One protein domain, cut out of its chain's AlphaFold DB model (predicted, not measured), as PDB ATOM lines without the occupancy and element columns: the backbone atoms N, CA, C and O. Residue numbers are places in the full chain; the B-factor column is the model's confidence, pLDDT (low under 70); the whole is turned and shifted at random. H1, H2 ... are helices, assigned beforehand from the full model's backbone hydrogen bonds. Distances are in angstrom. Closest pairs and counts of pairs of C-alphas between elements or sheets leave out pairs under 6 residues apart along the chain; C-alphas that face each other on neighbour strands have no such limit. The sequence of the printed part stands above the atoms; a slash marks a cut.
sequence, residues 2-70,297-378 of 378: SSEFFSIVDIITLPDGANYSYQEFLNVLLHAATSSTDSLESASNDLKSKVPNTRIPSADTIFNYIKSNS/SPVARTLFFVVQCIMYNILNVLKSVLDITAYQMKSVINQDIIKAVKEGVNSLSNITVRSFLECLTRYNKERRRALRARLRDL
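What this domain is: This is residues 2 to 70 and 297 to 378 of the 378 residues of the protein "Transposase" of Methanosarcina mazei (strain ATCC BAA-159 / DSM 3647 / Goe1 / Go1 / JCM 11833 / OCM 88) (UniProt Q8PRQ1). A small body of crossed helices has H2 in its middle, with H3, H4, H5 and H6 round it, and one long last helix, H7, runs out from it as an arm. H5 extends along one side of this body, H6 folds back beside H2, and residues 366 to 378, of which 366 to 374 belong to H7, stick out free. The printed part has 151 residues with seven named helices, H1 to H7 in chain order, and no named strand; the class is all helix. The whole is loose, with a radius of gyration of the C-alphas of 18.6 A and spans of 67 by 33 by 26 A, the arm making the length.

Where its parts are: H1, residues 2 to 6, begins at C-alpha 2 (222.263, 223.344, 184.920). After residues 7 to 21, with no named element, comes H2, residues 22 to 34, 17.8 A long. H3 is residues 40 to 50, 15.3 A, and H4 residues 59 to 67, 11.9 A. Beyond the cut, H5, residues 298 to 319, measures 31.5 A and begins at C-alpha 298 (233.386, 225.933, 163.554). H6, residues 326 to 343, measures 25.5 A. H7, residues 353 to 374, measures 31.7 A and ends at C-alpha 374 (189.918, 207.887, 195.931).

How they stand to each other: H1 and H2 are near each other, with 9 pairs of C-alphas within 10 A. H2 touches H3 with residues 28 to 32 alone, about perpendicular at 79 degrees; the closest C-alphas, of Ala 32 and Ala 43, are 5.0 A apart. H3 and H4 form a helical hairpin and touch at a steep tilt of 45 degrees, opposite ways, closest at the C-alphas of Glu 41 and Ala 59, 4.9 A. H5 touches H4 with residues 299 to 303 alone, about perpendicular at 83 degrees; the closest C-alphas, of Ile 66 and Ala 300, are 5.9 A apart. H6 touches H2 at a shallow tilt of 31 degrees, opposite ways, closest at the C-alphas of Thr 34 and Lys 330, 4.7 A. H7 touches no helix; it is close but not clearly touching to H5, the closest C-alphas, of Leu 318 and Leu 357, being 7.9 A apart. In H1 to H7 every O i to N i+4 pair is within hydrogen-bond range.

The domain as a whole: The two C-alphas farthest apart, of Gly 17 and Leu 378, are 69.3 A apart. Without residues 366 to 378 the body spans 49 by 33 by 27 A. Residues 71 to 296 are not printed, and C-alphas 70 and 297 are 10.5 A apart across the cut. The link H1 to H2 is long. The mean pLDDT of the printed part is 85.3, and residues 2 to 8, 347 to 355 and 377 to 378 are under 70.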
ATOM      1  N   SER A   2     221.446 223.195 186.141       53.22
ATOM      2  CA  SER A   2     222.263 223.344 184.920       53.22
ATOM      3  C   SER A   2     223.762 223.342 185.235       53.22
ATOM      4  O   SER A   2     224.497 222.557 184.649       53.22
ATOM      5  N   SER A   3     224.194 224.139 186.218       58.09
ATOM      6  CA  SER A   3     225.584 224.196 186.698       58.09
ATOM      7  C   SER A   3     226.163 222.825 187.061       58.09
ATOM      8  O   SER A   3     227.285 222.533 186.677       58.09
ATOM      9  N   GLU A   4     225.376 221.964 187.712       62.09
ATOM     10  CA  GLU A   4     225.784 220.605 188.095       62.09
ATOM     11  C   GLU A   4     226.105 219.721 186.884       62.09
ATOM     12  O   GLU A   4     227.067 218.963 186.911       62.09
ATOM     13  N   PHE A   5     225.346 219.828 185.788       58.91
ATOM     14  CA  PHE A   5     225.657 219.054 184.584       58.91
ATOM     15  C   PHE A   5     226.931 219.548 183.894       58.91
ATOM     16  O   PHE A   5     227.730 218.748 183.412       58.91
ATOM     17  N   PHE A   6     227.134 220.864 183.874       60.16
ATOM     18  CA  PHE A   6     228.339 221.479 183.317       60.16
ATOM     19  C   PHE A   6     229.557 221.399 184.252       60.16
ATOM     20  O   PHE A   6     230.646 221.746 183.807       60.16
ATOM     21  N   SER A   7     229.391 220.928 185.497       62.53
ATOM     22  CA  SER A   7     230.480 220.647 186.443       62.53
ATOM     23  C   SER A   7     230.925 219.180 186.453       62.53
ATOM     24  O   SER A   7     231.894 218.852 187.128       62.53
ATOM     25  N   ILE A   8     230.226 218.276 185.746       61.34
ATOM     26  CA  ILE A   8     230.664 216.871 185.593       61.34
ATOM     27  C   ILE A   8     231.942 216.820 184.752       61.34
ATOM     28  O   ILE A   8     232.883 216.096 185.067       61.34
ATOM     29  N   VAL A   9     231.939 217.572 183.650       76.12
ATOM     30  CA  VAL A   9     233.062 217.758 182.735       76.12
ATOM     31  C   VAL A   9     232.957 219.156 182.159       76.12
ATOM     32  O   VAL A   9     231.883 219.555 181.700       76.12
ATOM     33  N   ASP A  10     234.088 219.846 182.098       84.31
ATOM     34  CA  ASP A  10     234.147 221.146 181.460       84.31
ATOM     35  C   ASP A  10     233.881 221.017 179.948       84.31
ATOM     36  O   ASP A  10     234.550 220.274 179.219       84.31
ATOM     37  N   ILE A  11     232.868 221.738 179.456       88.88
ATOM     38  CA  ILE A  11     232.445 221.701 178.046       88.88
ATOM     39  C   ILE A  11     233.511 222.292 177.112       88.88
ATOM     40  O   ILE A  11     233.536 221.986 175.920       88.88
ATOM     41  N   ILE A  12     234.405 223.105 177.674       93.00
ATOM     42  CA  ILE A  12     235.634 223.608 177.067       93.00
ATOM     43  C   ILE A  12     236.765 223.532 178.093       93.00
ATOM     44  O   ILE A  12     236.512 223.606 179.288       93.00
ATOM     45  N   THR A  13     238.005 223.474 177.637       93.50
ATOM     46  CA  THR A  13     239.184 223.734 178.464       93.50
ATOM     47  C   THR A  13     239.515 225.221 178.393       93.50
ATOM     48  O   THR A  13     239.589 225.791 177.299       93.50
ATOM     49  N   LEU A  14     239.705 225.864 179.545       93.44
ATOM     50  CA  LEU A  14     240.227 227.228 179.577       93.44
ATOM     51  C   LEU A  14     241.718 227.226 179.203       93.44
ATOM     52  O   LEU A  14     242.436 226.327 179.635       93.44
ATOM     53  N   PRO A  15     242.196 228.198 178.409       93.06
ATOM     54  CA  PRO A  15     243.611 228.282 178.071       93.06
ATOM     55  C   PRO A  15     244.464 228.609 179.303       93.06
ATOM     56  O   PRO A  15     243.989 229.234 180.255       93.06
ATOM     57  N   ASP A  16     245.745 228.248 179.246       90.06
ATOM     58  CA  ASP A  16     246.713 228.615 180.280       90.06
ATOM     59  C   ASP A  16     246.756 230.138 180.468       90.06
ATOM     60  O   ASP A  16     246.759 230.909 179.505       90.06
ATOM     61  N   GLY A  17     246.751 230.584 181.726       88.94
ATOM     62  CA  GLY A  17     246.687 232.012 182.053       88.94
ATOM     63  C   GLY A  17     245.312 232.652 181.824       88.94
ATOM     64  O   GLY A  17     245.218 233.875 181.706       88.94
ATOM     65  N   ALA A  18     244.232 231.861 181.750       92.44
ATOM     66  CA  ALA A  18     242.877 232.396 181.685       92.44
ATOM     67  C   ALA A  18     242.600 233.370 182.842       92.44
ATOM     68  O   ALA A  18     242.625 233.029 184.021       92.44
ATOM     69  N   ASN A  19     242.285 234.607 182.465       93.31
ATOM     70  CA  ASN A  19     241.951 235.690 183.382       93.31
ATOM     71  C   ASN A  19     240.653 235.479 184.175       93.31
ATOM     72  O   ASN A  19     240.445 236.191 185.154       93.31
ATOM     73  N   TYR A  20     239.785 234.561 183.751       93.19
ATOM     74  CA  TYR A  20     238.501 234.273 184.384       93.19
ATOM     75  C   TYR A  20     238.385 232.788 184.702       93.19
ATOM     76  O   TYR A  20     238.896 231.941 183.972       93.19
ATOM     77  N   SER A  21     237.667 232.488 185.776       90.88
ATOM     78  CA  SER A  21     237.302 231.132 186.165       90.88
ATOM     79  C   SER A  21     236.322 230.498 185.177       90.88
ATOM     80  O   SER A  21     235.592 231.173 184.439       90.88
ATOM     81  N   TYR A  22     236.246 229.168 185.211       87.94
ATOM     82  CA  TYR A  22     235.291 228.421 184.394       87.94
ATOM     83  C   TYR A  22     233.839 228.776 184.738       87.94
ATOM     84  O   TYR A  22     233.001 228.874 183.845       87.94
ATOM     85  N   GLN A  23     233.543 229.063 186.010       85.94
ATOM     86  CA  GLN A  23     232.208 229.482 186.427       85.94
ATOM     87  C   GLN A  23     231.814 230.843 185.835       85.94
ATOM     88  O   GLN A  23     230.680 231.004 185.387       85.94
ATOM     89  N   GLU A  24     232.726 231.818 185.798       89.31
ATOM     90  CA  GLU A  24     232.469 233.123 185.170       89.31
ATOM     91  C   GLU A  24     232.224 232.977 183.663       89.31
ATOM     92  O   GLU A  24     231.297 233.587 183.127       89.31
ATOM     93  N   PHE A  25     232.998 232.118 182.988       92.12
ATOM     94  CA  PHE A  25     232.747 231.737 181.597       92.12
ATOM     95  C   PHE A  25     231.352 231.112 181.424       92.12
ATOM     96  O   PHE A  25     230.570 231.538 180.566       92.12
ATOM     97  N   LEU A  26     231.025 230.123 182.259       90.19
ATOM     98  CA  LEU A  26     229.788 229.356 182.171       90.19
ATOM     99  C   LEU A  26     228.559 230.232 182.437       90.19
ATOM    100  O   LEU A  26     227.550 230.077 181.753       90.19
ATOM    101  N   ASN A  27     228.645 231.182 183.370       89.88
ATOM    102  CA  ASN A  27     227.572 232.132 183.657       89.88
ATOM    103  C   ASN A  27     227.192 232.940 182.410       89.88
ATOM    104  O   ASN A  27     226.010 233.025 182.083       89.88
ATOM    105  N   VAL A  28     228.172 233.484 181.677       93.38
ATOM    106  CA  VAL A  28     227.897 234.242 180.443       93.38
ATOM    107  C   VAL A  28     227.345 233.331 179.345       93.38
ATOM    108  O   VAL A  28     226.379 233.696 178.674       93.38
ATOM    109  N   LEU A  29     227.917 232.134 179.178       93.75
ATOM    110  CA  LEU A  29     227.467 231.171 178.171       93.75
ATOM    111  C   LEU A  29     226.017 230.724 178.409       93.75
ATOM    112  O   LEU A  29     225.205 230.740 177.484       93.75
ATOM    113  N   LEU A  30     225.685 230.341 179.645       91.62
ATOM    114  CA  LEU A  30     224.335 229.921 180.005       91.62
ATOM    115  C   LEU A  30     223.362 231.087 179.910       91.62
ATOM    116  O   LEU A  30     222.304 230.913 179.319       91.62
ATOM    117  N   HIS A  31     223.741 232.281 180.374       92.56
ATOM    118  CA  HIS A  31     222.903 233.471 180.250       92.56
ATOM    119  C   HIS A  31     222.608 233.822 178.786       92.56
ATOM    120  O   HIS A  31     221.489 234.211 178.456       92.56
ATOM    121  N   ALA A  32     223.559 233.609 177.873       94.62
ATOM    122  CA  ALA A  32     223.312 233.741 176.438       94.62
ATOM    123  C   ALA A  32     222.327 232.686 175.909       94.62
ATOM    124  O   ALA A  32     221.520 232.994 175.038       94.62
ATOM    125  N   ALA A  33     222.352 231.456 176.430       93.12
ATOM    126  CA  ALA A  33     221.404 230.407 176.043       93.12
ATOM    127  C   ALA A  33     220.012 230.586 176.679       93.12
ATOM    128  O   ALA A  33     219.012 230.141 176.114       93.12
ATOM    129  N   THR A  34     219.921 231.199 177.863       90.94
ATOM    130  CA  THR A  34     218.684 231.243 178.657       90.94
ATOM    131  C   THR A  34     218.023 232.605 178.749       90.94
ATOM    132  O   THR A  34     216.866 232.676 179.157       90.94
ATOM    133  N   SER A  35     218.667 233.697 178.365       87.00
ATOM    134  CA  SER A  35     218.028 235.015 178.367       87.00
ATOM    135  C   SER A  35     217.368 235.341 177.020       87.00
ATOM    136  O   SER A  35     217.368 234.541 176.079       87.00
ATOM    137  N   SER A  36     216.738 236.514 176.943       82.94
ATOM    138  CA  SER A  36     216.225 237.091 175.698       82.94
ATOM    139  C   SER A  36     217.309 237.779 174.865       82.94
ATOM    140  O   SER A  36     217.021 238.196 173.750       82.94
ATOM    141  N   THR A  37     218.528 237.938 175.396       77.69
ATOM    142  CA  THR A  37     219.617 238.633 174.699       77.69
ATOM    143  C   THR A  37     220.308 237.764 173.653       77.69
ATOM    144  O   THR A  37     221.026 238.305 172.818       77.69
ATOM    145  N   ASP A  38     220.155 236.440 173.791       85.88
ATOM    146  CA  ASP A  38     220.474 235.354 172.855       85.88
ATOM    147  C   ASP A  38     221.826 235.411 172.116       85.88
ATOM    148  O   ASP A  38     222.036 234.687 171.153       85.88
ATOM    149  N   SER A  39     222.789 236.204 172.587       95.62
ATOM    150  CA  SER A  39     224.154 236.316 172.066       95.62
ATOM    151  C   SER A  39     225.145 236.560 173.204       95.62
ATOM    152  O   SER A  39     224.773 237.090 174.252       95.62
ATOM    153  N   LEU A  40     226.418 236.197 173.007       96.19
ATOM    154  CA  LEU A  40     227.452 236.384 174.035       96.19
ATOM    155  C   LEU A  40     227.691 237.861 174.382       96.19
ATOM    156  O   LEU A  40     227.882 238.183 175.552       96.19
ATOM    157  N   GLU A  41     227.663 238.747 173.384       96.06
ATOM    158  CA  GLU A  41     227.878 240.190 173.564       96.06
ATOM    159  C   GLU A  41     226.794 240.786 174.458       96.06
ATOM    160  O   GLU A  41     227.069 241.338 175.526       96.06
ATOM    161  N   SER A  42     225.536 240.585 174.068       95.38
ATOM    162  CA  SER A  42     224.404 241.100 174.822       95.38
ATOM    163  C   SER A  42     224.267 240.420 176.189       95.38
ATOM    164  O   SER A  42     223.891 241.090 177.145       95.38
ATOM    165  N   ALA A  43     224.632 239.139 176.322       94.94
ATOM    166  CA  ALA A  43     224.630 238.443 177.610       94.94
ATOM    167  C   ALA A  43     225.677 239.005 178.586       94.94
ATOM    168  O   ALA A  43     225.351 239.275 179.740       94.94
ATOM    169  N   SER A  44     226.914 239.223 178.123       95.38
ATOM    170  CA  SER A  44     227.969 239.868 178.920       95.38
ATOM    171  C   SER A  44     227.522 241.256 179.389       95.38
ATOM    172  O   SER A  44     227.651 241.586 180.569       95.38
ATOM    173  N   ASN A  45     226.963 242.065 178.485       94.75
ATOM    174  CA  ASN A  45     226.567 243.440 178.793       94.75
ATOM    175  C   ASN A  45     225.346 243.503 179.729       94.75
ATOM    176  O   ASN A  45     225.326 244.318 180.651       94.75
ATOM    177  N   ASP A  46     224.370 242.604 179.565       94.31
ATOM    178  CA  ASP A  46     223.223 242.494 180.475       94.31
ATOM    179  C   ASP A  46     223.651 242.079 181.892       94.31
ATOM    180  O   ASP A  46     223.207 242.682 182.870       94.31
ATOM    181  N   LEU A  47     224.570 241.114 182.027       92.44
ATOM    182  CA  LEU A  47     225.100 240.716 183.337       92.44
ATOM    183  C   LEU A  47     225.873 241.852 184.020       92.44
ATOM    184  O   LEU A  47     225.645 242.105 185.201       92.44
ATOM    185  N   LYS A  48     226.721 242.581 183.278       93.25
ATOM    186  CA  LYS A  48     227.435 243.767 183.794       93.25
ATOM    187  C   LYS A  48     226.477 244.851 184.287       93.25
ATOM    188  O   LYS A  48     226.737 245.475 185.310       93.25
ATOM    189  N   SER A  49     225.369 245.058 183.576       92.00
ATOM    190  CA  SER A  49     224.336 246.028 183.950       92.00
ATOM    191  C   SER A  49     223.585 245.615 185.224       92.00
ATOM    192  O   SER A  49     223.371 246.425 186.123       92.00
ATOM    193  N   LYS A  50     223.222 244.332 185.344       89.44
ATOM    194  CA  LYS A  50     222.465 243.798 186.494       89.44
ATOM    195  C   LYS A  50     223.296 243.618 187.759       89.44
ATOM    196  O   LYS A  50     222.727 243.578 188.857       89.44
ATOM    197  N   VAL A  51     224.610 243.461 187.607       87.81
ATOM    198  CA  VAL A  51     225.549 243.299 188.718       87.81
ATOM    199  C   VAL A  51     226.754 244.233 188.552       87.81
ATOM    200  O   VAL A  51     227.847 243.788 188.183       87.81
ATOM    201  N   PRO A  52     226.576 245.537 188.832       80.00
ATOM    202  CA  PRO A  52     227.669 246.497 188.785       80.00
ATOM    203  C   PRO A  52     228.816 246.075 189.711       80.00
ATOM    204  O   PRO A  52     228.585 245.505 190.776       80.00
ATOM    205  N   ASN A  53     230.054 246.375 189.314       81.62
ATOM    206  CA  ASN A  53     231.288 246.095 190.068       81.62
ATOM    207  C   ASN A  53     231.691 244.615 190.191       81.62
ATOM    208  O   ASN A  53     232.665 244.311 190.875       81.62
ATOM    209  N   THR A  54     231.003 243.697 189.507       84.38
ATOM    210  CA  THR A  54     231.463 242.306 189.387       84.38
ATOM    211  C   THR A  54     232.265 242.111 188.109       84.38
ATOM    212  O   THR A  54     231.953 242.670 187.054       84.38
ATOM    213  N   ARG A  55     233.324 241.305 188.193       88.06
ATOM    214  CA  ARG A  55     234.165 240.975 187.046       88.06
ATOM    215  C   ARG A  55     233.395 240.029 186.118       88.06
ATOM    216  O   ARG A  55     233.141 238.885 186.467       88.06
ATOM    217  N   ILE A  56     233.010 240.506 184.934       93.38
ATOM    218  CA  ILE A  56     232.291 239.709 183.928       93.38
ATOM    219  C   ILE A  56     233.110 239.677 182.632       93.38
ATOM    220  O   ILE A  56     233.431 240.750 182.100       93.38
ATOM    221  N   PRO A  57     233.439 238.487 182.096       94.69
ATOM    222  CA  PRO A  57     234.209 238.374 180.863       94.69
ATOM    223  C   PRO A  57     233.460 238.987 179.675       94.69
ATOM    224  O   PRO A  57     232.251 238.821 179.530       94.69
ATOM    225  N   SER A  58     234.190 239.698 178.809       96.12
ATOM    226  CA  SER A  58     233.651 240.185 177.531       96.12
ATOM    227  C   SER A  58     233.391 239.029 176.567       96.12
ATOM    228  O   SER A  58     234.025 237.975 176.673       96.12
ATOM    229  N   ALA A  59     232.524 239.233 175.572       96.06
ATOM    230  CA  ALA A  59     232.297 238.216 174.551       96.06
ATOM    231  C   ALA A  59     233.579 237.847 173.796       96.06
ATOM    232  O   ALA A  59     233.772 236.672 173.506       96.06
ATOM    233  N   ASP A  60     234.480 238.800 173.540       96.06
ATOM    234  CA  ASP A  60     235.782 238.519 172.921       96.06
ATOM    235  C   ASP A  60     236.623 237.557 173.760       96.06
ATOM    236  O   ASP A  60     237.183 236.595 173.234       96.06
ATOM    237  N   THR A  61     236.652 237.765 175.080       96.38
ATOM    238  CA  THR A  61     237.348 236.868 176.011       96.38
ATOM    239  C   THR A  61     236.738 235.469 175.958       96.38
ATOM    240  O   THR A  61     237.457 234.484 175.790       96.38
ATOM    241  N   ILE A  62     235.404 235.381 176.018       96.25
ATOM    242  CA  ILE A  62     234.672 234.114 175.911       96.25
ATOM    243  C   ILE A  62     234.964 233.425 174.572       96.25
ATOM    244  O   ILE A  62     235.265 232.235 174.543       96.25
ATOM    245  N   PHE A  63     234.933 234.152 173.454       96.62
ATOM    246  CA  PHE A  63     235.250 233.595 172.142       96.62
ATOM    247  C   PHE A  63     236.688 233.095 172.058       96.62
ATOM    248  O   PHE A  63     236.907 232.073 171.414       96.62
ATOM    249  N   ASN A  64     237.651 233.777 172.677       95.81
ATOM    250  CA  ASN A  64     239.039 233.322 172.699       95.81
ATOM    251  C   ASN A  64     239.175 231.990 173.444       95.81
ATOM    252  O   ASN A  64     239.798 231.075 172.911       95.81
ATOM    253  N   TYR A  65     238.509 231.836 174.594       96.56
ATOM    254  CA  TYR A  65     238.476 230.561 175.323       96.56
ATOM    255  C   TYR A  65     237.801 229.456 174.514       96.56
ATOM    256  O   TYR A  65     238.275 228.329 174.461       96.56
ATOM    257  N   ILE A  66     236.708 229.765 173.817       96.44
ATOM    258  CA  ILE A  66     236.032 228.772 172.977       96.44
ATOM    259  C   ILE A  66     236.924 228.358 171.802       96.44
ATOM    260  O   ILE A  66     237.021 227.177 171.490       96.44
ATOM    261  N   LYS A  67     237.583 229.311 171.135       95.12
ATOM    262  CA  LYS A  67     238.400 229.055 169.938       95.12
ATOM    263  C   LYS A  67     239.688 228.280 170.228       95.12
ATOM    264  O   LYS A  67     240.218 227.694 169.293       95.12
ATOM    265  N   SER A  68     240.172 228.255 171.472       94.69
ATOM    266  CA  SER A  68     241.334 227.443 171.869       94.69
ATOM    267  C   SER A  68     241.014 225.954 172.043       94.69
ATOM    268  O   SER A  68     241.889 225.181 172.421       94.69
ATOM    269  N   ASN A  69     239.771 225.541 171.788       95.94
ATOM    270  CA  ASN A  69     239.315 224.160 171.898       95.94
ATOM    271  C   ASN A  69     239.156 223.492 170.528       95.94
ATOM    272  O   ASN A  69     239.135 224.153 169.490       95.94
ATOM    273  N   SER A  70     238.990 222.167 170.527       93.69
ATOM    274  CA  SER A  70     238.659 221.393 169.328       93.69
ATOM    275  C   SER A  70     237.188 220.969 169.302       93.69
ATOM    276  O   SER A  70     236.524 220.862 170.338       93.69
ATOM    277  N   SER A 297     233.989 230.678 163.378       89.12
ATOM    278  CA  SER A 297     234.680 229.548 164.003       89.12
ATOM    279  C   SER A 297     233.757 228.321 164.062       89.12
ATOM    280  O   SER A 297     232.709 228.400 164.719       89.12
ATOM    281  N   PRO A 298     234.139 227.183 163.448       88.06
ATOM    282  CA  PRO A 298     233.386 225.933 163.554       88.06
ATOM    283  C   PRO A 298     233.294 225.424 164.997       88.06
ATOM    284  O   PRO A 298     232.250 224.932 165.417       88.06
ATOM    285  N   VAL A 299     234.354 225.633 165.785       92.50
ATOM    286  CA  VAL A 299     234.422 225.279 167.212       92.50
ATOM    287  C   VAL A 299     233.329 226.006 167.996       92.50
ATOM    288  O   VAL A 299     232.538 225.377 168.695       92.50
ATOM    289  N   ALA A 300     233.207 227.327 167.813       93.88
ATOM    290  CA  ALA A 300     232.188 228.111 168.509       93.88
ATOM    291  C   ALA A 300     230.761 227.729 168.105       93.88
ATOM    292  O   ALA A 300     229.875 227.636 168.953       93.88
ATOM    293  N   ARG A 301     230.529 227.470 166.815       91.31
ATOM    294  CA  ARG A 301     229.208 227.053 166.328       91.31
ATOM    295  C   ARG A 301     228.815 225.670 166.826       91.31
ATOM    296  O   ARG A 301     227.664 225.485 167.218       91.31
ATOM    297  N   THR A 302     229.769 224.743 166.870       92.75
ATOM    298  CA  THR A 302     229.561 223.418 167.456       92.75
ATOM    299  C   THR A 302     229.225 223.530 168.933       92.75
ATOM    300  O   THR A 302     228.231 222.949 169.363       92.75
ATOM    301  N   LEU A 303     229.976 224.331 169.699       94.88
ATOM    302  CA  LEU A 303     229.688 224.553 171.116       94.88
ATOM    303  C   LEU A 303     228.265 225.067 171.332       94.88
ATOM    304  O   LEU A 303     227.536 224.511 172.148       94.88
ATOM    305  N   PHE A 304     227.845 226.098 170.600       94.75
ATOM    306  CA  PHE A 304     226.507 226.665 170.774       94.75
ATOM    307  C   PHE A 304     225.403 225.668 170.429       94.75
ATOM    308  O   PHE A 304     224.403 225.601 171.140       94.75
ATOM    309  N   PHE A 305     225.590 224.849 169.391       93.50
ATOM    310  CA  PHE A 305     224.630 223.800 169.059       93.50
ATOM    311  C   PHE A 305     224.598 222.673 170.105       93.50
ATOM    312  O   PHE A 305     223.529 222.175 170.461       93.50
ATOM    313  N   VAL A 306     225.753 222.304 170.652       93.75
ATOM    314  CA  VAL A 306     225.864 221.331 171.742       93.75
ATOM    315  C   VAL A 306     225.189 221.840 173.017       93.75
ATOM    316  O   VAL A 306     224.377 221.120 173.594       93.75
ATOM    317  N   VAL A 307     225.438 223.090 173.421       93.00
ATOM    318  CA  VAL A 307     224.758 223.731 174.564       93.00
ATOM    319  C   VAL A 307     223.247 223.723 174.353       93.00
ATOM    320  O   VAL A 307     222.504 223.339 175.252       93.00
ATOM    321  N   GLN A 308     222.789 224.047 173.141       93.19
ATOM    322  CA  GLN A 308     221.378 223.981 172.768       93.19
ATOM    323  C   GLN A 308     220.778 222.580 173.010       93.19
ATOM    324  O   GLN A 308     219.673 222.456 173.543       93.19
ATOM    325  N   CYS A 309     221.507 221.519 172.650       93.31
ATOM    326  CA  CYS A 309     221.080 220.132 172.856       93.31
ATOM    327  C   CYS A 309     221.104 219.719 174.337       93.31
ATOM    328  O   CYS A 309     220.168 219.065 174.794       93.31
ATOM    329  N   ILE A 310     222.117 220.137 175.106       91.88
ATOM    330  CA  ILE A 310     222.190 219.882 176.556       91.88
ATOM    331  C   ILE A 310     220.997 220.531 177.264       91.88
ATOM    332  O   ILE A 310     220.297 219.874 178.031       91.88
ATOM    333  N   MET A 311     220.716 221.801 176.967       90.94
ATOM    334  CA  MET A 311     219.605 222.540 177.573       90.94
ATOM    335  C   MET A 311     218.249 221.918 177.235       90.94
ATOM    336  O   MET A 311     217.390 221.773 178.108       90.94
ATOM    337  N   TYR A 312     218.082 221.468 175.990       92.06
ATOM    338  CA  TYR A 312     216.917 220.692 175.579       92.06
ATOM    339  C   TYR A 312     216.787 219.377 176.358       92.06
ATOM    340  O   TYR A 312     215.696 219.044 176.822       92.06
ATOM    341  N   ASN A 313     217.881 218.640 176.548       91.50
ATOM    342  CA  ASN A 313     217.867 217.403 177.325       91.50
ATOM    343  C   ASN A 313     217.487 217.658 178.786       91.50
ATOM    344  O   ASN A 313     216.597 216.983 179.300       91.50
ATOM    345  N   ILE A 314     218.077 218.670 179.430       88.31
ATOM    346  CA  ILE A 314     217.736 219.056 180.807       88.31
ATOM    347  C   ILE A 314     216.247 219.421 180.909       88.31
ATOM    348  O   ILE A 314     215.567 218.945 181.816       88.31
ATOM    349  N   LEU A 315     215.707 220.194 179.960       90.06
ATOM    350  CA  LEU A 315     214.277 220.516 179.934       90.06
ATOM    351  C   LEU A 315     213.408 219.252 179.879       90.06
ATOM    352  O   LEU A 315     212.410 219.165 180.588       90.06
ATOM    353  N   ASN A 316     213.762 218.270 179.048       89.25
ATOM    354  CA  ASN A 316     212.986 217.034 178.933       89.25
ATOM    355  C   ASN A 316     213.111 216.132 180.165       89.25
ATOM    356  O   ASN A 316     212.130 215.498 180.554       89.25
ATOM    357  N   VAL A 317     214.272 216.127 180.825       87.19
ATOM    358  CA  VAL A 317     214.435 215.485 182.136       87.19
ATOM    359  C   VAL A 317     213.487 216.120 183.150       87.19
ATOM    360  O   VAL A 317     212.742 215.405 183.816       87.19
ATOM    361  N   LEU A 318     213.438 217.452 183.225       85.88
ATOM    362  CA  LEU A 318     212.520 218.154 184.125       85.88
ATOM    363  C   LEU A 318     211.055 217.867 183.776       85.88
ATOM    364  O   LEU A 318     210.275 217.545 184.667       85.88
ATOM    365  N   LYS A 319     210.692 217.881 182.489       87.50
ATOM    366  CA  LYS A 319     209.336 217.549 182.015       87.50
ATOM    367  C   LYS A 319     208.884 216.132 182.363       87.50
ATOM    368  O   LYS A 319     207.688 215.865 182.400       87.50
ATOM    369  N   SER A 320     209.815 215.216 182.629       84.12
ATOM    370  CA  SER A 320     209.463 213.860 183.063       84.12
ATOM    371  C   SER A 320     208.859 213.813 184.475       84.12
ATOM    372  O   SER A 320     208.178 212.845 184.823       84.12
ATOM    373  N   VAL A 321     209.077 214.861 185.281       82.50
ATOM    374  CA  VAL A 321     208.640 214.944 186.683       82.50
ATOM    375  C   VAL A 321     207.870 216.223 187.031       82.50
ATOM    376  O   VAL A 321     207.186 216.251 188.052       82.50
ATOM    377  N   LEU A 322     207.951 217.266 186.207       84.06
ATOM    378  CA  LEU A 322     207.330 218.572 186.419       84.06
ATOM    379  C   LEU A 322     206.567 219.008 185.170       84.06
ATOM    380  O   LEU A 322     206.988 218.729 184.050       84.06
ATOM    381  N   ASP A 323     205.492 219.766 185.360       87.38
ATOM    382  CA  ASP A 323     204.898 220.538 184.271       87.38
ATOM    383  C   ASP A 323     205.648 221.870 184.153       87.38
ATOM    384  O   ASP A 323     205.442 222.790 184.945       87.38
ATOM    385  N   ILE A 324     206.619 221.917 183.239       87.81
ATOM    386  CA  ILE A 324     207.513 223.064 183.064       87.81
ATOM    387  C   ILE A 324     207.728 223.388 181.587       87.81
ATOM    388  O   ILE A 324     207.985 222.528 180.735       87.81
ATOM    389  N   THR A 325     207.662 224.676 181.281       90.88
ATOM    390  CA  THR A 325     207.947 225.231 179.957       90.88
ATOM    391  C   THR A 325     209.420 225.624 179.818       90.88
ATOM    392  O   THR A 325     210.120 225.856 180.805       90.88
ATOM    393  N   ALA A 326     209.900 225.760 178.576       89.69
ATOM    394  CA  ALA A 326     211.244 226.285 178.319       89.69
ATOM    395  C   ALA A 326     211.420 227.687 178.928       89.69
ATOM    396  O   ALA A 326     212.451 227.970 179.527       89.69
ATOM    397  N   TYR A 327     210.390 228.535 178.850       90.88
ATOM    398  CA  TYR A 327     210.395 229.879 179.427       90.88
ATOM    399  C   TYR A 327     210.591 229.873 180.950       90.88
ATOM    400  O   TYR A 327     211.454 230.584 181.461       90.88
ATOM    401  N   GLN A 328     209.838 229.039 181.674       90.56
ATOM    402  CA  GLN A 328     209.978 228.916 183.129       90.56
ATOM    403  C   GLN A 328     211.374 228.421 183.516       90.56
ATOM    404  O   GLN A 328     212.010 229.007 184.387       90.56
ATOM    405  N   MET A 329     211.892 227.401 182.822       90.94
ATOM    406  CA  MET A 329     213.255 226.910 183.049       90.94
ATOM    407  C   MET A 329     214.305 228.004 182.799       90.94
ATOM    408  O   MET A 329     215.199 228.199 183.620       90.94
ATOM    409  N   LYS A 330     214.183 228.741 181.688       90.81
ATOM    410  CA  LYS A 330     215.052 229.875 181.342       90.81
ATOM    411  C   LYS A 330     215.039 230.949 182.434       90.81
ATOM    412  O   LYS A 330     216.097 231.433 182.825       90.81
ATOM    413  N   SER A 331     213.855 231.294 182.941       89.25
ATOM    414  CA  SER A 331     213.675 232.290 184.003       89.25
ATOM    415  C   SER A 331     214.406 231.896 185.289       89.25
ATOM    416  O   SER A 331     215.209 232.684 185.786       89.25
ATOM    417  N   VAL A 332     214.212 230.657 185.762       86.94
ATOM    418  CA  VAL A 332     214.874 230.137 186.972       86.94
ATOM    419  C   VAL A 332     216.393 230.132 186.809       86.94
ATOM    420  O   VAL A 332     217.102 230.634 187.673       86.94
ATOM    421  N   ILE A 333     216.905 229.650 185.672       86.44
ATOM    422  CA  ILE A 333     218.354 229.622 185.429       86.44
ATOM    423  C   ILE A 333     218.945 231.035 185.427       86.44
ATOM    424  O   ILE A 333     219.995 231.248 186.022       86.44
ATOM    425  N   ASN A 334     218.278 232.015 184.813       86.31
ATOM    426  CA  ASN A 334     218.769 233.395 184.832       86.31
ATOM    427  C   ASN A 334     218.761 233.993 186.247       86.31
ATOM    428  O   ASN A 334     219.680 234.731 186.593       86.31
ATOM    429  N   GLN A 335     217.746 233.692 187.065       86.38
ATOM    430  CA  GLN A 335     217.709 234.126 188.466       86.38
ATOM    431  C   GLN A 335     218.873 233.526 189.261       86.38
ATOM    432  O   GLN A 335     219.584 234.264 189.942       86.38
ATOM    433  N   ASP A 336     219.119 232.224 189.101       85.50
ATOM    434  CA  ASP A 336     220.230 231.523 189.747       85.50
ATOM    435  C   ASP A 336     221.589 232.061 189.289       85.50
ATOM    436  O   ASP A 336     222.479 232.245 190.115       85.50
ATOM    437  N   ILE A 337     221.759 232.372 187.997       85.12
ATOM    438  CA  ILE A 337     222.987 232.991 187.476       85.12
ATOM    439  C   ILE A 337     223.194 234.367 188.111       85.12
ATOM    440  O   ILE A 337     224.285 234.648 188.595       85.12
ATOM    441  N   ILE A 338     222.166 235.221 188.152       85.50
ATOM    442  CA  ILE A 338     222.273 236.554 188.768       85.50
ATOM    443  C   ILE A 338     222.645 236.429 190.248       85.50
ATOM    444  O   ILE A 338     223.508 237.169 190.721       85.50
ATOM    445  N   LYS A 339     222.031 235.483 190.967       84.19
ATOM    446  CA  LYS A 339     222.349 235.212 192.369       84.19
ATOM    447  C   LYS A 339     223.787 234.719 192.530       84.19
ATOM    448  O   LYS A 339     224.532 235.281 193.321       84.19
ATOM    449  N   ALA A 340     224.214 233.747 191.727       82.44
ATOM    450  CA  ALA A 340     225.570 233.208 191.760       82.44
ATOM    451  C   ALA A 340     226.635 234.262 191.428       82.44
ATOM    452  O   ALA A 340     227.712 234.247 192.017       82.44
ATOM    453  N   VAL A 341     226.342 235.184 190.507       81.75
ATOM    454  CA  VAL A 341     227.229 236.304 190.166       81.75
ATOM    455  C   VAL A 341     227.316 237.315 191.317       81.75
ATOM    456  O   VAL A 341     228.403 237.806 191.595       81.75
ATOM    457  N   LYS A 342     226.203 237.615 192.000       84.75
ATOM    458  CA  LYS A 342     226.151 238.582 193.115       84.75
ATOM    459  C   LYS A 342     226.731 238.051 194.422       84.75
ATOM    460  O   LYS A 342     227.437 238.763 195.123       84.75
ATOM    461  N   GLU A 343     226.362 236.825 194.770       82.50
ATOM    462  CA  GLU A 343     226.506 236.256 196.116       82.50
ATOM    463  C   GLU A 343     227.472 235.057 196.138       82.50
ATOM    464  O   GLU A 343     227.756 234.499 197.197       82.50
ATOM    465  N   GLY A 344     227.987 234.644 194.975       76.31
ATOM    466  CA  GLY A 344     228.803 233.442 194.811       76.31
ATOM    467  C   GLY A 344     227.970 232.159 194.702       76.31
ATOM    468  O   GLY A 344     226.817 232.090 195.128       76.31
ATOM    469  N   VAL A 345     228.558 231.096 194.141       70.62
ATOM    470  CA  VAL A 345     227.863 229.814 193.881       70.62
ATOM    471  C   VAL A 345     227.391 229.125 195.166       70.62
ATOM    472  O   VAL A 345     226.341 228.489 195.167       70.62
ATOM    473  N   ASN A 346     228.111 229.310 196.279       70.62
ATOM    474  CA  ASN A 346     227.759 228.737 197.584       70.62
ATOM    475  C   ASN A 346     226.418 229.255 198.139       70.62
ATOM    476  O   ASN A 346     225.881 228.671 199.075       70.62
ATOM    477  N   SER A 347     225.870 230.335 197.570       62.28
ATOM    478  CA  SER A 347     224.548 230.872 197.917       62.28
ATOM    479  C   SER A 347     223.378 230.070 197.319       62.28
ATOM    480  O   SER A 347     222.217 230.301 197.680       62.28
ATOM    481  N   LEU A 348     223.645 229.151 196.383       66.75
ATOM    482  CA  LEU A 348     222.635 228.293 195.761       66.75
ATOM    483  C   LEU A 348     222.328 227.079 196.650       66.75
ATOM    484  O   LEU A 348     223.198 226.544 197.334       66.75
ATOM    485  N   SER A 349     221.073 226.621 196.645       58.31
ATOM    486  CA  SER A 349     220.682 225.418 197.381       58.31
ATOM    487  C   SER A 349     221.309 224.169 196.749       58.31
ATOM    488  O   SER A 349     221.044 223.821 195.598       58.31
ATOM    489  N   ASN A 350     222.130 223.462 197.525       60.50
ATOM    490  CA  ASN A 350     222.852 222.272 197.074       60.50
ATOM    491  C   ASN A 350     222.007 220.999 197.252       60.50
ATOM    492  O   ASN A 350     222.288 220.169 198.113       60.50
ATOM    493  N   ILE A 351     220.964 220.835 196.435       59.34
ATOM    494  CA  ILE A 351     220.378 219.511 196.182       59.34
ATOM    495  C   ILE A 351     220.873 219.011 194.825       59.34
ATOM    496  O   ILE A 351     220.772 219.725 193.828       59.34
ATOM    497  N   THR A 352     221.409 217.789 194.778       65.19
ATOM    498  CA  THR A 352     221.826 217.196 193.499       65.19
ATOM    499  C   THR A 352     220.607 217.001 192.597       65.19
ATOM    500  O   THR A 352     219.512 216.678 193.078       65.19
ATOM    501  N   VAL A 353     220.783 217.143 191.282       65.56
ATOM    502  CA  VAL A 353     219.734 216.907 190.280       65.56
ATOM    503  C   VAL A 353     219.126 215.527 190.491       65.56
ATOM    504  O   VAL A 353     217.907 215.376 190.472       65.56
ATOM    505  N   ARG A 354     219.961 214.519 190.752       65.38
ATOM    506  CA  ARG A 354     219.498 213.155 190.997       65.38
ATOM    507  C   ARG A 354     218.598 213.066 192.230       65.38
ATOM    508  O   ARG A 354     217.497 212.532 192.125       65.38
ATOM    509  N   SER A 355     219.030 213.606 193.371       69.38
ATOM    510  CA  SER A 355     218.239 213.594 194.610       69.38
ATOM    511  C   SER A 355     216.921 214.354 194.450       69.38
ATOM    512  O   SER A 355     215.875 213.887 194.905       69.38
ATOM    513  N   PHE A 356     216.947 215.493 193.755       73.44
ATOM    514  CA  PHE A 356     215.753 216.273 193.443       73.44
ATOM    515  C   PHE A 356     214.758 215.477 192.584       73.44
ATOM    516  O   PHE A 356     213.576 215.378 192.925       73.44
ATOM    517  N   LEU A 357     215.240 214.850 191.505       71.94
ATOM    518  CA  LEU A 357     214.417 214.027 190.616       71.94
ATOM    519  C   LEU A 357     213.839 212.802 191.334       71.94
ATOM    520  O   LEU A 357     212.664 212.486 191.145       71.94
ATOM    521  N   GLU A 358     214.626 212.115 192.165       77.62
ATOM    522  CA  GLU A 358     214.171 210.956 192.942       77.62
ATOM    523  C   GLU A 358     213.063 211.347 193.936       77.62
ATOM    524  O   GLU A 358     212.022 210.680 193.993       77.62
ATOM    525  N   CYS A 359     213.234 212.468 194.648       75.19
ATOM    526  CA  CYS A 359     212.242 213.000 195.583       75.19
ATOM    527  C   CYS A 359     210.919 213.346 194.879       75.19
ATOM    528  O   CYS A 359     209.854 212.847 195.258       75.19
ATOM    529  N   LEU A 360     210.978 214.117 193.787       76.06
ATOM    530  CA  LEU A 360     209.791 214.487 193.011       76.06
ATOM    531  C   LEU A 360     209.103 213.281 192.372       76.06
ATOM    532  O   LEU A 360     207.873 213.188 192.368       76.06
ATOM    533  N   THR A 361     209.877 212.326 191.855       79.81
ATOM    534  CA  THR A 361     209.328 211.097 191.269       79.81
ATOM    535  C   THR A 361     208.537 210.311 192.308       79.81
ATOM    536  O   THR A 361     207.430 209.839 192.019       79.81
ATOM    537  N   ARG A 362     209.077 210.187 193.528       80.00
ATOM    538  CA  ARG A 362     208.402 209.532 194.651       80.00
ATOM    539  C   ARG A 362     207.119 210.266 195.031       80.00
ATOM    540  O   ARG A 362     206.065 209.631 195.052       80.00
ATOM    541  N   TYR A 363     207.187 211.582 195.219       78.38
ATOM    542  CA  TYR A 363     206.026 212.417 195.536       78.38
ATOM    543  C   TYR A 363     204.900 212.258 194.498       78.38
ATOM    544  O   TYR A 363     203.751 211.962 194.834       78.38
ATOM    545  N   ASN A 364     205.232 212.330 193.206       80.12
ATOM    546  CA  ASN A 364     204.265 212.146 192.121       80.12
ATOM    547  C   ASN A 364     203.681 210.726 192.069       80.12
ATOM    548  O   ASN A 364     202.534 210.531 191.652       80.12
ATOM    549  N   LYS A 365     204.456 209.702 192.443       83.81
ATOM    550  CA  LYS A 365     203.969 208.317 192.532       83.81
ATOM    551  C   LYS A 365     202.970 208.161 193.680       83.81
ATOM    552  O   LYS A 365     201.916 207.560 193.472       83.81
ATOM    553  N   GLU A 366     203.272 208.723 194.847       84.50
ATOM    554  CA  GLU A 366     202.393 208.704 196.023       84.50
ATOM    555  C   GLU A 366     201.083 209.454 195.747       84.50
ATOM    556  O   GLU A 366     200.005 208.888 195.934       84.50
ATOM    557  N   ARG A 367     201.150 210.655 195.160       83.38
ATOM    558  CA  ARG A 367     199.962 211.431 194.770       83.38
ATOM    559  C   ARG A 367     199.079 210.691 193.758       83.38
ATOM    560  O   ARG A 367     197.860 210.656 193.913       83.38
ATOM    561  N   ARG A 368     199.674 210.048 192.744       84.31
ATOM    562  CA  ARG A 368     198.926 209.210 191.783       84.31
ATOM    563  C   ARG A 368     198.287 207.994 192.451       84.31
ATOM    564  O   ARG A 368     197.170 207.632 192.092       84.31
ATOM    565  N   ARG A 369     198.971 207.364 193.414       85.38
ATOM    566  CA  ARG A 369     198.416 206.248 194.193       85.38
ATOM    567  C   ARG A 369     197.214 206.704 195.021       85.38
ATOM    568  O   ARG A 369     196.187 206.037 194.963       85.38
ATOM    569  N   ALA A 370     197.324 207.837 195.713       84.81
ATOM    570  CA  ALA A 370     196.236 208.418 196.497       84.81
ATOM    571  C   ALA A 370     195.019 208.765 195.626       84.81
ATOM    572  O   ALA A 370     193.896 208.413 195.972       84.81
ATOM    573  N   LEU A 371     195.236 209.374 194.453       83.50
ATOM    574  CA  LEU A 371     194.158 209.665 193.503       83.50
ATOM    575  C   LEU A 371     193.463 208.384 193.012       83.50
ATOM    576  O   LEU A 371     192.240 208.315 193.009       83.50
ATOM    577  N   ARG A 372     194.229 207.348 192.645       85.50
ATOM    578  CA  ARG A 372     193.678 206.045 192.224       85.50
ATOM    579  C   ARG A 372     192.943 205.293 193.332       85.50
ATOM    580  O   ARG A 372     192.192 204.383 193.003       85.50
ATOM    581  N   ALA A 373     193.243 205.563 194.601       85.88
ATOM    582  CA  ALA A 373     192.488 205.012 195.722       85.88
ATOM    583  C   ALA A 373     191.134 205.726 195.820       85.88
ATOM    584  O   ALA A 373     190.110 205.088 195.645       85.88
ATOM    585  N   ARG A 374     191.143 207.066 195.882       84.94
ATOM    586  CA  ARG A 374     189.918 207.887 195.931       84.94
ATOM    587  C   ARG A 374     188.946 207.627 194.777       84.94
ATOM    588  O   ARG A 374     187.748 207.645 194.987       84.94
ATOM    589  N   LEU A 375     189.460 207.408 193.565       82.69
ATOM    590  CA  LEU A 375     188.639 207.107 192.384       82.69
ATOM    591  C   LEU A 375     188.125 205.660 192.328       82.69
ATOM    592  O   LEU A 375     187.325 205.360 191.456       82.69
ATOM    593  N   ARG A 376     188.636 204.757 193.173       78.88
ATOM    594  CA  ARG A 376     188.127 203.381 193.312       78.88
ATOM    595  C   ARG A 376     187.100 203.240 194.433       78.88
ATOM    596  O   ARG A 376     186.380 202.253 194.443       78.88
ATOM    597  N   ASP A 377     187.071 204.208 195.345       67.25
ATOM    598  CA  ASP A 377     186.099 204.307 196.435       67.25
ATOM    599  C   ASP A 377     184.835 205.109 196.021       67.25
ATOM    600  O   ASP A 377     183.963 205.352 196.853       67.25
ATOM    601  N   LEU A 378     184.758 205.527 194.747       54.66
ATOM    602  CA  LEU A 378     183.595 206.092 194.042       54.66
ATOM    603  C   LEU A 378     183.063 205.047 193.061       54.66
ATOM    604  O   LEU A 378     181.825 204.975 192.912       54.66
TER     605      LEU A 378